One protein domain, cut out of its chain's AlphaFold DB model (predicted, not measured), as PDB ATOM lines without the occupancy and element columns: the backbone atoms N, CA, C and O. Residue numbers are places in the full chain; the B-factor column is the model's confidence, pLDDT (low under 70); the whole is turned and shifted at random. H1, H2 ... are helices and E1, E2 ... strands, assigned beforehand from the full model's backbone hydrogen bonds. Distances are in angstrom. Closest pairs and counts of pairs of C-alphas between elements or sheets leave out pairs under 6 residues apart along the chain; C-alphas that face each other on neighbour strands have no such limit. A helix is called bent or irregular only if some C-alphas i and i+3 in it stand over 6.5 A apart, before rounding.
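This is residues 26 to 98 and 110 to 149 of the 151 residues of the protein "Cytochrom_CIII domain-containing protein" of Desulfobulbus sp. Tol-SR (UniProt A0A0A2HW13). Five helices are spread out along the chain, none touching another: H3, the longest, lies near the middle, with H2 toward one end of the longest axis and H5 at the other, and long stretches with no named element, residues 49 to 65 and 73 to 98, run before and after H2. A small hairpin of two strands, E1 and E2, lies to one side of H3 and runs directly into H1, while the loop of residues 73 to 98 ends at a cut, away from the rest. The printed part has 113 residues, with two strands and five helices in the order E1 E2 H1 H2 H3 H4 H5, and the one sheet, E1 - E2, is antiparallel. The class is mostly helix, though under half of the residues, 50 of 113, are in named elements. The whole is only just compact, close to loose, with a radius of gyration of the C-alphas of 15.9 A and spans of 48 by 40 by 22 A.

E1, residues 26 to 28, begins at C-alpha 26 (131.154, 114.649, 159.254) and is 6.4 A long. E2, residues 38 to 41, is 9.3 A long. H1, residues 42 to 48, measures 10.1 A, and H2, residues 66 to 72, 9.6 A. H3, residues 112 to 127, is 22.6 A long, from C-alpha 112 at (129.548, 112.239, 144.231). H4, residues 133 to 136, measures 6.6 A. H5, residues 141 to 149, is 14.0 A long and ends at C-alpha 149 (139.441, 87.911, 144.385). H2 is neither bent nor irregular, but only just: C-alphas 67 and 70 are 6.1 A apart. H4 is only just irregular, with C-alphas 133 and 136 6.6 A apart, and H5 is irregular, with C-alphas 146 and 149 7.6 A apart.

E1 and E2 form a hairpin, antiparallel at 156 degrees; N 26 and O 40 are 2.9 A apart and N 28 and O 38 2.8 A, within hydrogen-bond range. The closest C-alphas of E1 and H1 are those of Val 26 and His 42, 6.3 A apart. The closest of E2 and H4 are those of Val 38 and Cys 136, 6.0 A. H3 is apart from both strands, and H2 and H5 are apart too. Every O i to N i+4 pair is within range in H3; H1 has 2 of 3, H5 4 of 5 and H2 1 of 3, with 2 of 4 O i to N i+3 pairs. H4 is too short for an O i to N i+4 pair.

The C-alphas farthest apart, those of Asp 74 and Ala 149, are 49.7 A apart. Residues 99 to 109 are not printed, and C-alphas 98 and 110 are 17.3 A apart across the cut. The link from H1 to H2 is long, with 17 residues. Mean pLDDT of the printed part is 87.8; residues 91 to 98 and residue 149 are under 70.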
ATOM      1  N   VAL A  26     132.161 114.980 160.266       94.38
ATOM      2  CA  VAL A  26     131.154 114.649 159.254       94.38
ATOM      3  C   VAL A  26     131.283 113.178 158.881       94.38
ATOM      4  O   VAL A  26     132.352 112.722 158.485       94.38
ATOM      5  N   SER A  27     130.184 112.437 158.958       94.88
ATOM      6  CA  SER A  27     130.142 111.043 158.524       94.88
ATOM      7  C   SER A  27     129.846 110.966 157.022       94.88
ATOM      8  O   SER A  27     128.848 111.514 156.553       94.88
ATOM      9  N   LEU A  28     130.696 110.281 156.254       93.25
ATOM     10  CA  LEU A  28     130.510 110.060 154.814       93.25
ATOM     11  C   LEU A  28     130.211 108.580 154.549       93.25
ATOM     12  O   LEU A  28     131.084 107.718 154.677       93.25
ATOM     13  N   ASP A  29     128.976 108.284 154.146       92.00
ATOM     14  CA  ASP A  29     128.424 106.926 154.044       92.00
ATOM     15  C   ASP A  29     128.089 106.495 152.601       92.00
ATOM     16  O   ASP A  29     127.459 105.457 152.376       92.00
ATOM     17  N   VAL A  30     128.574 107.246 151.604       88.06
ATOM     18  CA  VAL A  30     128.283 107.059 150.165       88.06
ATOM     19  C   VAL A  30     128.548 105.623 149.680       88.06
ATOM     20  O   VAL A  30     127.910 105.156 148.736       88.06
ATOM     21  N   LEU A  31     129.459 104.891 150.334       84.94
ATOM     22  CA  LEU A  31     129.813 103.504 150.014       84.94
ATOM     23  C   LEU A  31     129.589 102.498 151.155       84.94
ATOM     24  O   LEU A  31     130.139 101.392 151.093       84.94
ATOM     25  N   GLN A  32     128.739 102.811 152.142       86.50
ATOM     26  CA  GLN A  32     128.572 102.011 153.371       86.50
ATOM     27  C   GLN A  32     128.241 100.518 153.155       86.50
ATOM     28  O   GLN A  32     128.429  99.673 154.029       86.50
ATOM     29  N   ARG A  33     127.761 100.143 151.960       88.62
ATOM     30  CA  ARG A  33     127.549  98.735 151.597       88.62
ATOM     31  C   ARG A  33     128.855  97.938 151.568       88.62
ATOM     32  O   ARG A  33     128.872  96.789 152.003       88.62
ATOM     33  N   HIS A  34     129.922  98.499 151.007       92.25
ATOM     34  CA  HIS A  34     131.182  97.784 150.775       92.25
ATOM     35  C   HIS A  34     132.341  98.313 151.616       92.25
ATOM     36  O   HIS A  34     133.325  97.606 151.797       92.25
ATOM     37  N   TYR A  35     132.210  99.510 152.163       92.94
ATOM     38  CA  TYR A  35     133.203 100.117 153.031       92.94
ATOM     39  C   TYR A  35     132.532 100.587 154.317       92.94
ATOM     40  O   TYR A  35     131.321 100.779 154.343       92.94
ATOM     41  N   GLU A  36     133.294 100.706 155.392       94.50
ATOM     42  CA  GLU A  36     132.860 101.388 156.606       94.50
ATOM     43  C   GLU A  36     132.701 102.892 156.326       94.50
ATOM     44  O   GLU A  36     133.268 103.424 155.369       94.50
ATOM     45  N   THR A  37     131.903 103.572 157.147       94.75
ATOM     46  CA  THR A  37     131.731 105.028 157.086       94.75
ATOM     47  C   THR A  37     133.065 105.735 157.317       94.75
ATOM     48  O   THR A  37     133.839 105.335 158.189       94.75
ATOM     49  N   VAL A  38     133.333 106.796 156.552       94.81
ATOM     50  CA  VAL A  38     134.454 107.698 156.848       94.81
ATOM     51  C   VAL A  38     133.979 108.706 157.885       94.81
ATOM     52  O   VAL A  38     133.073 109.485 157.600       94.81
ATOM     53  N   GLU A  39     134.610 108.730 159.055       95.25
ATOM     54  CA  GLU A  39     134.445 109.825 160.014       95.25
ATOM     55  C   GLU A  39     135.469 110.914 159.687       95.25
ATOM     56  O   GLU A  39     136.652 110.809 160.017       95.25
ATOM     57  N   PHE A  40     135.029 111.937 158.960       95.31
ATOM     58  CA  PHE A  40     135.875 113.039 158.526       95.31
ATOM     59  C   PHE A  40     135.993 114.087 159.634       95.31
ATOM     60  O   PHE A  40     135.000 114.711 160.001       95.31
ATOM     61  N   ASP A  41     137.204 114.301 160.149       95.81
ATOM     62  CA  ASP A  41     137.501 115.361 161.121       95.81
ATOM     63  C   ASP A  41     137.506 116.729 160.422       95.81
ATOM     64  O   ASP A  41     138.534 117.202 159.928       95.81
ATOM     65  N   HIS A  42     136.323 117.330 160.308       95.25
ATOM     66  CA  HIS A  42     136.111 118.593 159.613       95.25
ATOM     67  C   HIS A  42     136.818 119.748 160.320       95.25
ATOM     68  O   HIS A  42     137.461 120.548 159.642       95.25
ATOM     69  N   ARG A  43     136.782 119.802 161.660       94.38
ATOM     70  CA  ARG A  43     137.478 120.852 162.421       94.38
ATOM     71  C   ARG A  43     138.978 120.829 162.151       94.38
ATOM     72  O   ARG A  43     139.536 121.868 161.823       94.38
ATOM     73  N   MET A  44     139.619 119.660 162.223       94.62
ATOM     74  CA  MET A  44     141.062 119.561 161.979       94.62
ATOM     75  C   MET A  44     141.447 120.093 160.591       94.62
ATOM     76  O   MET A  44     142.444 120.802 160.459       94.62
ATOM     77  N   HIS A  45     140.638 119.810 159.564       95.12
ATOM     78  CA  HIS A  45     140.883 120.348 158.226       95.12
ATOM     79  C   HIS A  45     140.577 121.849 158.137       95.12
ATOM     80  O   HIS A  45     141.347 122.577 157.518       95.12
ATOM     81  N   ALA A  46     139.496 122.329 158.750       92.81
ATOM     82  CA  ALA A  46     139.124 123.744 158.732       92.81
ATOM     83  C   ALA A  46     140.133 124.637 159.481       92.81
ATOM     84  O   ALA A  46     140.358 125.775 159.077       92.81
ATOM     85  N   ASP A  47     140.800 124.112 160.511       93.31
ATOM     86  CA  ASP A  47     141.865 124.821 161.230       93.31
ATOM     87  C   ASP A  47     143.126 125.019 160.362       93.31
ATOM     88  O   ASP A  47     143.902 125.953 160.580       93.31
ATOM     89  N   GLY A  48     143.350 124.131 159.385       92.56
ATOM     90  CA  GLY A  48     144.518 124.151 158.498       92.56
ATOM     91  C   GLY A  48     144.264 124.720 157.100       92.56
ATOM     92  O   GLY A  48     145.217 125.103 156.420       92.56
ATOM     93  N   PHE A  49     143.006 124.775 156.653       91.88
ATOM     94  CA  PHE A  49     142.646 125.092 155.272       91.88
ATOM     95  C   PHE A  49     141.409 125.989 155.174       91.88
ATOM     96  O   PHE A  49     140.437 125.859 155.906       91.88
ATOM     97  N   GLU A  50     141.411 126.864 154.169       89.12
ATOM     98  CA  GLU A  50     140.287 127.752 153.861       89.12
ATOM     99  C   GLU A  50     139.032 126.975 153.442       89.12
ATOM    100  O   GLU A  50     139.142 126.033 152.650       89.12
ATOM    101  N   CYS A  51     137.835 127.448 153.817       88.56
ATOM    102  CA  CYS A  51     136.559 126.794 153.485       88.56
ATOM    103  C   CYS A  51     136.430 126.471 151.992       88.56
ATOM    104  O   CYS A  51     136.134 125.336 151.626       88.56
ATOM    105  N   ALA A  52     136.739 127.430 151.111       88.38
ATOM    106  CA  ALA A  52     136.627 127.232 149.663       88.38
ATOM    107  C   ALA A  52     137.673 126.276 149.054       88.38
ATOM    108  O   ALA A  52     137.616 125.994 147.857       88.38
ATOM    109  N   SER A  53     138.614 125.759 149.852       88.56
ATOM    110  CA  SER A  53     139.489 124.653 149.441       88.56
ATOM    111  C   SER A  53     138.688 123.369 149.245       88.56
ATOM    112  O   SER A  53     138.996 122.621 148.326       88.56
ATOM    113  N   CYS A  54     137.644 123.155 150.056       90.25
ATOM    114  CA  CYS A  54     136.713 122.024 149.964       90.25
ATOM    115  C   CYS A  54     135.336 122.460 149.438       90.25
ATOM    116  O   CYS A  54     134.759 121.823 148.561       90.25
ATOM    117  N   HIS A  55     134.833 123.592 149.923       90.06
ATOM    118  CA  HIS A  55     133.549 124.191 149.569       90.06
ATOM    119  C   HIS A  55     133.699 125.236 148.466       90.06
ATOM    120  O   HIS A  55     133.475 126.421 148.686       90.06
ATOM    121  N   HIS A  56     134.095 124.784 147.276       88.94
ATOM    122  CA  HIS A  56     134.557 125.590 146.136       88.94
ATOM    123  C   HIS A  56     134.022 127.031 146.069       88.94
ATOM    124  O   HIS A  56     134.823 127.954 146.020       88.94
ATOM    125  N   HIS A  57     132.701 127.222 146.029       88.88
ATOM    126  CA  HIS A  57     132.045 128.530 146.175       88.88
ATOM    127  C   HIS A  57     130.765 128.461 147.023       88.88
ATOM    128  O   HIS A  57     129.963 129.394 147.019       88.88
ATOM    129  N   SER A  58     130.500 127.327 147.675       89.19
ATOM    130  CA  SER A  58     129.201 127.062 148.307       89.19
ATOM    131  C   SER A  58     129.038 127.766 149.651       89.19
ATOM    132  O   SER A  58     127.912 127.966 150.083       89.19
ATOM    133  N   THR A  59     130.132 128.177 150.293       89.38
ATOM    134  CA  THR A  59     130.125 128.949 151.548       89.38
ATOM    135  C   THR A  59     130.154 130.461 151.313       89.38
ATOM    136  O   THR A  59     130.484 131.214 152.218       89.38
ATOM    137  N   GLY A  60     129.868 130.921 150.091       84.25
ATOM    138  CA  GLY A  60     129.959 132.336 149.734       84.25
ATOM    139  C   GLY A  60     131.398 132.819 149.510       84.25
ATOM    140  O   GLY A  60     132.366 132.083 149.703       84.25
ATOM    141  N   GLY A  61     131.543 134.059 149.027       77.62
ATOM    142  CA  GLY A  61     132.855 134.686 148.785       77.62
ATOM    143  C   GLY A  61     133.578 134.213 147.515       77.62
ATOM    144  O   GLY A  61     134.735 134.566 147.296       77.62
ATOM    145  N   GLY A  62     132.891 133.435 146.672       83.38
ATOM    146  CA  GLY A  62     133.389 132.980 145.377       83.38
ATOM    147  C   GLY A  62     134.333 131.778 145.431       83.38
ATOM    148  O   GLY A  62     134.421 131.063 146.421       83.38
ATOM    149  N   THR A  63     135.001 131.510 144.309       85.56
ATOM    150  CA  THR A  63     135.900 130.358 144.120       85.56
ATOM    151  C   THR A  63     137.335 130.789 143.860       85.56
ATOM    152  O   THR A  63     137.586 131.884 143.375       85.56
ATOM    153  N   ARG A  64     138.303 129.912 144.141       79.50
ATOM    154  CA  ARG A  64     139.730 130.151 143.857       79.50
ATOM    155  C   ARG A  64     140.162 129.673 142.471       79.50
ATOM    156  O   ARG A  64     141.256 130.002 142.020       79.50
ATOM    157  N   GLN A  65     139.315 128.905 141.788       83.62
ATOM    158  CA  GLN A  65     139.655 128.323 140.495       83.62
ATOM    159  C   GLN A  65     139.579 129.388 139.385       83.62
ATOM    160  O   GLN A  65     138.487 129.907 139.132       83.62
ATOM    161  N   PRO A  66     140.678 129.697 138.658       86.75
ATOM    162  CA  PRO A  66     140.708 130.806 137.693       86.75
ATOM    163  C   PRO A  66     139.674 130.699 136.566       86.75
ATOM    164  O   PRO A  66     139.220 131.708 136.027       86.75
ATOM    165  N   VAL A  67     139.305 129.473 136.184       86.88
ATOM    166  CA  VAL A  67     138.264 129.236 135.175       86.88
ATOM    167  C   VAL A  67     136.871 129.558 135.719       86.88
ATOM    168  O   VAL A  67     136.071 130.167 135.014       86.88
ATOM    169  N   CYS A  68     136.618 129.229 136.984       87.00
ATOM    170  CA  CYS A  68     135.323 129.379 137.630       87.00
ATOM    171  C   CYS A  68     135.074 130.826 138.082       87.00
ATOM    172  O   CYS A  68     133.952 131.310 137.950       87.00
ATOM    173  N   VAL A  69     136.111 131.550 138.531       90.19
ATOM    174  CA  VAL A  69     136.028 132.964 138.975       90.19
ATOM    175  C   VAL A  69     135.387 133.871 137.928       90.19
ATOM    176  O   VAL A  69     134.690 134.814 138.278       90.19
ATOM    177  N   LYS A  70     135.551 133.565 136.637       89.62
ATOM    178  CA  LYS A  70     134.944 134.342 135.543       89.62
ATOM    179  C   LYS A  70     133.425 134.474 135.669       89.62
ATOM    180  O   LYS A  70     132.876 135.472 135.214       89.62
ATOM    181  N   CYS A  71     132.775 133.478 136.269       87.56
ATOM    182  CA  CYS A  71     131.334 133.460 136.513       87.56
ATOM    183  C   CYS A  71     130.992 133.503 138.013       87.56
ATOM    184  O   CYS A  71     129.931 133.993 138.376       87.56
ATOM    185  N   HIS A  72     131.884 133.009 138.876       88.31
ATOM    186  CA  HIS A  72     131.647 132.769 140.302       88.31
ATOM    187  C   HIS A  72     132.520 133.633 141.232       88.31
ATOM    188  O   HIS A  72     132.790 133.210 142.354       88.31
ATOM    189  N   ALA A  73     132.976 134.814 140.792       87.56
ATOM    190  CA  ALA A  73     133.812 135.717 141.598       87.56
ATOM    191  C   ALA A  73     133.159 136.121 142.933       87.56
ATOM    192  O   ALA A  73     133.821 136.070 143.958       87.56
ATOM    193  N   ASP A  74     131.859 136.426 142.914       86.56
ATOM    194  CA  ASP A  74     131.092 136.886 144.079       86.56
ATOM    195  C   ASP A  74     129.858 135.997 144.286       86.56
ATOM    196  O   ASP A  74     128.713 136.454 144.293       86.56
ATOM    197  N   SER A  75     130.077 134.680 144.361       84.50
ATOM    198  CA  SER A  75     128.964 133.742 144.540       84.50
ATOM    199  C   SER A  75     128.330 133.919 145.921       84.50
ATOM    200  O   SER A  75     129.070 133.992 146.910       84.50
ATOM    201  N   PRO A  76     126.988 133.951 146.016       86.06
ATOM    202  CA  PRO A  76     126.317 133.868 147.302       86.06
ATOM    203  C   PRO A  76     126.537 132.484 147.918       86.06
ATOM    204  O   PRO A  76     126.902 131.526 147.228       86.06
ATOM    205  N   GLU A  77     126.267 132.378 149.213       86.38
ATOM    206  CA  GLU A  77     126.157 131.087 149.885       86.38
ATOM    207  C   GLU A  77     125.115 130.203 149.190       86.38
ATOM    208  O   GLU A  77     124.046 130.657 148.765       86.38
ATOM    209  N   ALA A  78     125.450 128.924 149.046       85.25
ATOM    210  CA  ALA A  78     124.524 127.933 148.536       85.25
ATOM    211  C   ALA A  78     123.444 127.648 149.585       85.25
ATOM    212  O   ALA A  78     123.706 127.648 150.784       85.25
ATOM    213  N   ALA A  79     122.234 127.329 149.122       83.56
ATOM    214  CA  ALA A  79     121.136 126.943 150.008       83.56
ATOM    215  C   ALA A  79     121.449 125.681 150.838       83.56
ATOM    216  O   ALA A  79     120.876 125.487 151.903       83.56
ATOM    217  N   GLU A  80     122.345 124.828 150.337       85.62
ATOM    218  CA  GLU A  80     122.846 123.645 151.022       85.62
ATOM    219  C   GLU A  80     124.348 123.512 150.750       85.62
ATOM    220  O   GLU A  80     124.784 123.449 149.596       85.62
ATOM    221  N   VAL A  81     125.148 123.462 151.816       88.75
ATOM    222  CA  VAL A  81     126.599 123.262 151.740       88.75
ATOM    223  C   VAL A  81     126.888 121.762 151.805       88.75
ATOM    224  O   VAL A  81     127.372 121.231 152.800       88.75
ATOM    225  N   ALA A  82     126.549 121.057 150.726       89.75
ATOM    226  CA  ALA A  82     126.773 119.622 150.597       89.75
ATOM    227  C   ALA A  82     127.294 119.269 149.205       89.75
ATOM    228  O   ALA A  82     126.831 119.795 148.194       89.75
ATOM    229  N   CYS A  83     128.217 118.307 149.140       90.75
ATOM    230  CA  CYS A  83     128.754 117.815 147.869       90.75
ATOM    231  C   CYS A  83     127.624 117.316 146.952       90.75
ATOM    232  O   CYS A  83     127.620 117.588 145.754       90.75
ATOM    233  N   SER A  84     126.633 116.633 147.530       89.94
ATOM    234  CA  SER A  84     125.478 116.056 146.835       89.94
ATOM    235  C   SER A  84     124.525 117.079 146.219       89.94
ATOM    236  O   SER A  84     123.765 116.716 145.323       89.94
ATOM    237  N   ALA A  85     124.565 118.344 146.654       87.81
ATOM    238  CA  ALA A  85     123.727 119.397 146.082       87.81
ATOM    239  C   ALA A  85     124.092 119.687 144.612       87.81
ATOM    240  O   ALA A  85     123.237 120.102 143.827       87.81
ATOM    241  N   CYS A  86     125.348 119.432 144.229       85.69
ATOM    242  CA  CYS A  86     125.843 119.618 142.862       85.69
ATOM    243  C   CYS A  86     126.370 118.323 142.227       85.69
ATOM    244  O   CYS A  86     126.232 118.139 141.019       85.69
ATOM    245  N   HIS A  87     126.945 117.412 143.015       88.88
ATOM    246  CA  HIS A  87     127.478 116.140 142.533       88.88
ATOM    247  C   HIS A  87     126.440 115.024 142.707       88.88
ATOM    248  O   HIS A  87     126.216 114.564 143.829       88.88
ATOM    249  N   PRO A  88     125.806 114.538 141.625       85.00
ATOM    250  CA  PRO A  88     124.777 113.513 141.731       85.00
ATOM    251  C   PRO A  88     125.377 112.186 142.203       85.00
ATOM    252  O   PRO A  88     126.544 111.890 141.956       85.00
ATOM    253  N   ALA A  89     124.557 111.336 142.822       83.06
ATOM    254  CA  ALA A  89     124.996 110.014 143.272       83.06
ATOM    255  C   ALA A  89     125.573 109.147 142.129       83.06
ATOM    256  O   ALA A  89     126.474 108.343 142.358       83.06
ATOM    257  N   GLU A  90     125.098 109.340 140.893       72.12
ATOM    258  CA  GLU A  90     125.486 108.545 139.726       72.12
ATOM    259  C   GLU A  90     125.888 109.414 138.527       72.12
ATOM    260  O   GLU A  90     125.112 110.262 138.083       72.12
ATOM    261  N   GLY A  91     127.050 109.101 137.938       65.31
ATOM    262  CA  GLY A  91     127.511 109.620 136.645       65.31
ATOM    263  C   GLY A  91     127.825 111.125 136.605       65.31
ATOM    264  O   GLY A  91     127.531 111.854 137.548       65.31
ATOM    265  N   PRO A  92     128.463 111.609 135.526       61.22
ATOM    266  CA  PRO A  92     128.569 113.040 135.263       61.22
ATOM    267  C   PRO A  92     127.189 113.631 134.933       61.22
ATOM    268  O   PRO A  92     126.319 112.934 134.409       61.22
ATOM    269  N   VAL A  93     126.991 114.918 135.229       59.31
ATOM    270  CA  VAL A  93     125.686 115.603 135.095       59.31
ATOM    271  C   VAL A  93     125.208 115.703 133.634       59.31
ATOM    272  O   VAL A  93     124.018 115.876 133.409       59.31
ATOM    273  N   ILE A  94     126.086 115.495 132.646       57.78
ATOM    274  CA  ILE A  94     125.805 115.694 131.215       57.78
ATOM    275  C   ILE A  94     124.571 114.959 130.710       57.78
ATOM    276  O   ILE A  94     124.577 113.734 130.564       57.78
ATOM    277  N   GLY A  95     123.574 115.739 130.294       55.94
ATOM    278  CA  GLY A  95     122.461 115.235 129.495       55.94
ATOM    279  C   GLY A  95     121.463 114.432 130.318       55.94
ATOM    280  O   GLY A  95     120.782 113.563 129.764       55.94
ATOM    281  N   ARG A  96     121.371 114.699 131.628       60.88
ATOM    282  CA  ARG A  96     120.314 114.111 132.455       60.88
ATOM    283  C   ARG A  96     118.984 114.812 132.162       60.88
ATOM    284  O   ARG A  96     118.883 116.035 132.132       60.88
ATOM    285  N   GLU A  97     117.939 114.017 131.960       51.94
ATOM    286  CA  GLU A  97     116.563 114.505 131.829       51.94
ATOM    287  C   GLU A  97     116.184 115.335 133.076       51.94
ATOM    288  O   GLU A  97     116.345 114.867 134.204       51.94
ATOM    289  N   GLY A  98     115.700 116.567 132.882       59.19
ATOM    290  CA  GLY A  98     115.345 117.487 133.977       59.19
ATOM    291  C   GLY A  98     116.476 118.400 134.473       59.19
ATOM    292  O   GLY A  98     116.304 119.096 135.473       59.19
ATOM    293  N   PRO A 110     131.790 115.710 138.183       87.62
ATOM    294  CA  PRO A 110     131.744 114.270 138.411       87.62
ATOM    295  C   PRO A 110     130.582 113.899 139.338       87.62
ATOM    296  O   PRO A 110     130.065 114.734 140.081       87.62
ATOM    297  N   GLY A 111     130.225 112.616 139.353       89.06
ATOM    298  CA  GLY A 111     129.347 112.078 140.391       89.06
ATOM    299  C   GLY A 111     129.996 112.142 141.781       89.06
ATOM    300  O   GLY A 111     131.219 112.254 141.902       89.06
ATOM    301  N   LEU A 112     129.181 112.019 142.828       91.62
ATOM    302  CA  LEU A 112     129.548 112.239 144.231       91.62
ATOM    303  C   LEU A 112     130.771 111.430 144.673       91.62
ATOM    304  O   LEU A 112     131.686 111.974 145.283       91.62
ATOM    305  N   LEU A 113     130.831 110.145 144.312       90.69
ATOM    306  CA  LEU A 113     131.979 109.303 144.653       90.69
ATOM    307  C   LEU A 113     133.280 109.802 144.004       90.69
ATOM    308  O   LEU A 113     134.335 109.817 144.635       90.69
ATOM    309  N   GLY A 114     133.205 110.203 142.734       91.25
ATOM    310  CA  GLY A 114     134.350 110.754 142.016       91.25
ATOM    311  C   GLY A 114     134.793 112.085 142.617       91.25
ATOM    312  O   GLY A 114     135.986 112.280 142.822       91.25
ATOM    313  N   ALA A 115     133.837 112.954 142.952       93.00
ATOM    314  CA  ALA A 115     134.095 114.242 143.589       93.00
ATOM    315  C   ALA A 115     134.859 114.081 144.911       93.00
ATOM    316  O   ALA A 115     135.919 114.681 145.079       93.00
ATOM    317  N   LEU A 116     134.376 113.205 145.800       94.12
ATOM    318  CA  LEU A 116     135.013 112.938 147.093       94.12
ATOM    319  C   LEU A 116     136.448 112.422 146.923       94.12
ATOM    320  O   LEU A 116     137.376 112.962 147.519       94.12
ATOM    321  N   HIS A 117     136.669 111.422 146.065       94.50
ATOM    322  CA  HIS A 117     138.019 110.897 145.845       94.50
ATOM    323  C   HIS A 117     138.963 111.914 145.203       94.50
ATOM    324  O   HIS A 117     140.129 111.977 145.589       94.50
ATOM    325  N   LEU A 118     138.499 112.691 144.223       93.75
ATOM    326  CA  LEU A 118     139.336 113.700 143.574       93.75
ATOM    327  C   LEU A 118     139.742 114.796 144.558       93.75
ATOM    328  O   LEU A 118     140.912 115.178 144.571       93.75
ATOM    329  N   GLN A 119     138.814 115.234 145.408       94.38
ATOM    330  CA  GLN A 119     139.070 116.265 146.402       94.38
ATOM    331  C   GLN A 119     140.024 115.778 147.499       94.38
ATOM    332  O   GLN A 119     141.102 116.349 147.682       94.38
ATOM    333  N   CYS A 120     139.677 114.684 148.185       95.12
ATOM    334  CA  CYS A 120     140.463 114.187 149.315       95.12
ATOM    335  C   CYS A 120     141.845 113.698 148.860       95.12
ATOM    336  O   CYS A 120     142.870 114.142 149.375       95.12
ATOM    337  N   LEU A 121     141.904 112.829 147.840       96.81
ATOM    338  CA  LEU A 121     143.181 112.281 147.371       96.81
ATOM    339  C   LEU A 121     144.018 113.326 146.626       96.81
ATOM    340  O   LEU A 121     145.239 113.200 146.584       96.81
ATOM    341  N   GLY A 122     143.397 114.327 146.000       95.00
ATOM    342  CA  GLY A 122     144.115 115.421 145.348       95.00
ATOM    343  C   GLY A 122     144.941 116.222 146.351       95.00
ATOM    344  O   GLY A 122     146.158 116.350 146.186       95.00
ATOM    345  N   CYS A 123     144.291 116.681 147.424       95.31
ATOM    346  CA  CYS A 123     144.964 117.397 148.503       95.31
ATOM    347  C   CYS A 123     145.970 116.490 149.225       95.31
ATOM    348  O   CYS A 123     147.148 116.824 149.295       95.31
ATOM    349  N   HIS A 124     145.570 115.283 149.640       96.88
ATOM    350  CA  HIS A 124     146.459 114.386 150.386       96.88
ATOM    351  C   HIS A 124     147.740 114.017 149.627       96.88
ATOM    352  O   HIS A 124     148.798 113.913 150.240       96.88
ATOM    353  N   ARG A 125     147.697 113.873 148.296       97.06
ATOM    354  CA  ARG A 125     148.922 113.662 147.499       97.06
ATOM    355  C   ARG A 125     149.864 114.862 147.534       97.06
ATOM    356  O   ARG A 125     151.074 114.668 147.478       97.06
ATOM    357  N   THR A 126     149.311 116.069 147.576       95.25
ATOM    358  CA  THR A 126     150.083 117.318 147.592       95.25
ATOM    359  C   THR A 126     150.677 117.567 148.977       95.25
ATOM    360  O   THR A 126     151.857 117.884 149.086       95.25
ATOM    361  N   GLU A 127     149.889 117.316 150.022       95.81
ATOM    362  CA  GLU A 127     150.274 117.505 151.425       95.81
ATOM    363  C   GLU A 127     151.052 116.312 152.015       95.81
ATOM    364  O   GLU A 127     151.519 116.366 153.149       95.81
ATOM    365  N   GLY A 128     151.203 115.210 151.268       95.81
ATOM    366  CA  GLY A 128     151.878 113.995 151.745       95.81
ATOM    367  C   GLY A 128     151.096 113.224 152.817       95.81
ATOM    368  O   GLY A 128     151.693 112.501 153.614       95.81
ATOM    369  N   ALA A 129     149.773 113.381 152.844       94.56
ATOM    370  CA  ALA A 129     148.866 112.676 153.742       94.56
ATOM    371  C   ALA A 129     148.441 111.302 153.180       94.56
ATOM    372  O   ALA A 129     148.935 110.832 152.153       94.56
ATOM    373  N   ALA A 130     147.532 110.624 153.884       94.44
ATOM    374  CA  ALA A 130     147.131 109.255 153.581       94.44
ATOM    375  C   ALA A 130     146.403 109.123 152.229       94.44
ATOM    376  O   ALA A 130     145.506 109.902 151.912       94.44
ATOM    377  N   VAL A 131     146.768 108.122 151.428       95.62
ATOM    378  CA  VAL A 131     146.214 107.906 150.073       95.62
ATOM    379  C   VAL A 131     145.849 106.447 149.792       95.62
ATOM    380  O   VAL A 131     145.410 106.128 148.684       95.62
ATOM    381  N   GLY A 132     146.048 105.549 150.757       92.31
ATOM    382  CA  GLY A 132     145.652 104.151 150.664       92.31
ATOM    383  C   GLY A 132     144.142 103.981 150.812       92.31
ATOM    384  O   GLY A 132     143.478 104.710 151.545       92.31
ATOM    385  N   CYS A 133     143.584 102.982 150.126       87.12
ATOM    386  CA  CYS A 133     142.137 102.746 150.082       87.12
ATOM    387  C   CYS A 133     141.520 102.531 151.471       87.12
ATOM    388  O   CYS A 133     140.388 102.938 151.707       87.12
ATOM    389  N   GLU A 134     142.255 101.873 152.370       90.75
ATOM    390  CA  GLU A 134     141.790 101.539 153.719       90.75
ATOM    391  C   GLU A 134     142.238 102.552 154.784       90.75
ATOM    392  O   GLU A 134     141.899 102.385 155.954       90.75
ATOM    393  N   ASP A 135     142.950 103.616 154.386       93.12
ATOM    394  CA  ASP A 135     143.368 104.681 155.305       93.12
ATOM    395  C   ASP A 135     142.194 105.599 155.683       93.12
ATOM    396  O   ASP A 135     142.166 106.146 156.782       93.12
ATOM    397  N   CYS A 136     141.217 105.751 154.782       92.69
ATOM    398  CA  CYS A 136     140.028 106.580 154.999       92.69
ATOM    399  C   CYS A 136     138.808 105.746 155.414       92.69
ATOM    400  O   CYS A 136     138.064 106.136 156.308       92.69
ATOM    401  N   HIS A 137     138.594 104.599 154.764       93.50
ATOM    402  CA  HIS A 137     137.473 103.700 155.034       93.50
ATOM    403  C   HIS A 137     137.908 102.238 154.924       93.50
ATOM    404  O   HIS A 137     138.432 101.794 153.900       93.50
ATOM    405  N   ARG A 138     137.651 101.435 155.953       93.38
ATOM    406  CA  ARG A 138     137.955 100.000 155.886       93.38
ATOM    407  C   ARG A 138     136.919  99.262 155.063       93.38
ATOM    408  O   ARG A 138     135.808  99.741 154.860       93.38
ATOM    409  N   LEU A 139     137.262  98.073 154.592       92.94
ATOM    410  CA  LEU A 139     136.274  97.216 153.949       92.94
ATOM    411  C   LEU A 139     135.256  96.696 154.961       92.94
ATOM    412  O   LEU A 139     135.614  96.141 155.999       92.94
ATOM    413  N   SER A 140     133.977  96.789 154.601       92.75
ATOM    414  CA  SER A 140     132.928  96.080 155.326       92.75
ATOM    415  C   SER A 140     133.039  94.575 155.058       92.75
ATOM    416  O   SER A 140     133.702  94.140 154.112       92.75
ATOM    417  N   ARG A 141     132.303  93.752 155.813       92.44
ATOM    418  CA  ARG A 141     132.188  92.313 155.511       92.44
ATOM    419  C   ARG A 141     131.788  92.057 154.051       92.44
ATOM    420  O   ARG A 141     132.414  91.247 153.374       92.44
ATOM    421  N   ALA A 142     130.775  92.768 153.557       92.81
ATOM    422  CA  ALA A 142     130.318  92.638 152.176       92.81
ATOM    423  C   ALA A 142     131.340  93.192 151.166       92.81
ATOM    424  O   ALA A 142     131.374  92.749 150.017       92.81
ATOM    425  N   GLY A 143     132.171  94.156 151.566       92.56
ATOM    426  CA  GLY A 143     133.330  94.597 150.796       92.56
ATOM    427  C   GLY A 143     134.384  93.508 150.661       92.56
ATOM    428  O   GLY A 143     134.789  93.188 149.546       92.56
ATOM    429  N   VAL A 144     134.782  92.896 151.779       92.00
ATOM    430  CA  VAL A 144     135.736  91.779 151.791       92.00
ATOM    431  C   VAL A 144     135.235  90.652 150.890       92.00
ATOM    432  O   VAL A 144     135.967  90.221 150.005       92.00
ATOM    433  N   GLU A 145     133.976  90.233 151.036       92.00
ATOM    434  CA  GLU A 145     133.372  89.191 150.189       92.00
ATOM    435  C   GLU A 145     133.383  89.573 148.696       92.00
ATOM    436  O   GLU A 145     133.652  88.730 147.840       92.00
ATOM    437  N   ARG A 146     133.142  90.848 148.366       88.44
ATOM    438  CA  ARG A 146     133.114  91.333 146.978       88.44
ATOM    439  C   ARG A 146     134.499  91.459 146.340       88.44
ATOM    440  O   ARG A 146     134.623  91.219 145.139       88.44
ATOM    441  N   PHE A 147     135.510  91.865 147.103       86.44
ATOM    442  CA  PHE A 147     136.835  92.213 146.577       86.44
ATOM    443  C   PHE A 147     137.930  91.190 146.914       86.44
ATOM    444  O   PHE A 147     139.065  91.361 146.477       86.44
ATOM    445  N   ALA A 148     137.610  90.098 147.620       77.56
ATOM    446  CA  ALA A 148     138.560  89.042 147.988       77.56
ATOM    447  C   ALA A 148     139.348  88.443 146.804       77.56
ATOM    448  O   ALA A 148     140.468  87.992 147.000       77.56
ATOM    449  N   ALA A 149     138.792  88.451 145.587       64.75
ATOM    450  CA  ALA A 149     139.441  87.911 144.385       64.75
ATOM    451  C   ALA A 149     140.388  88.897 143.664       64.75
ATOM    452  O   ALA A 149     140.975  88.536 142.649       64.75
TER     453      ALA A 149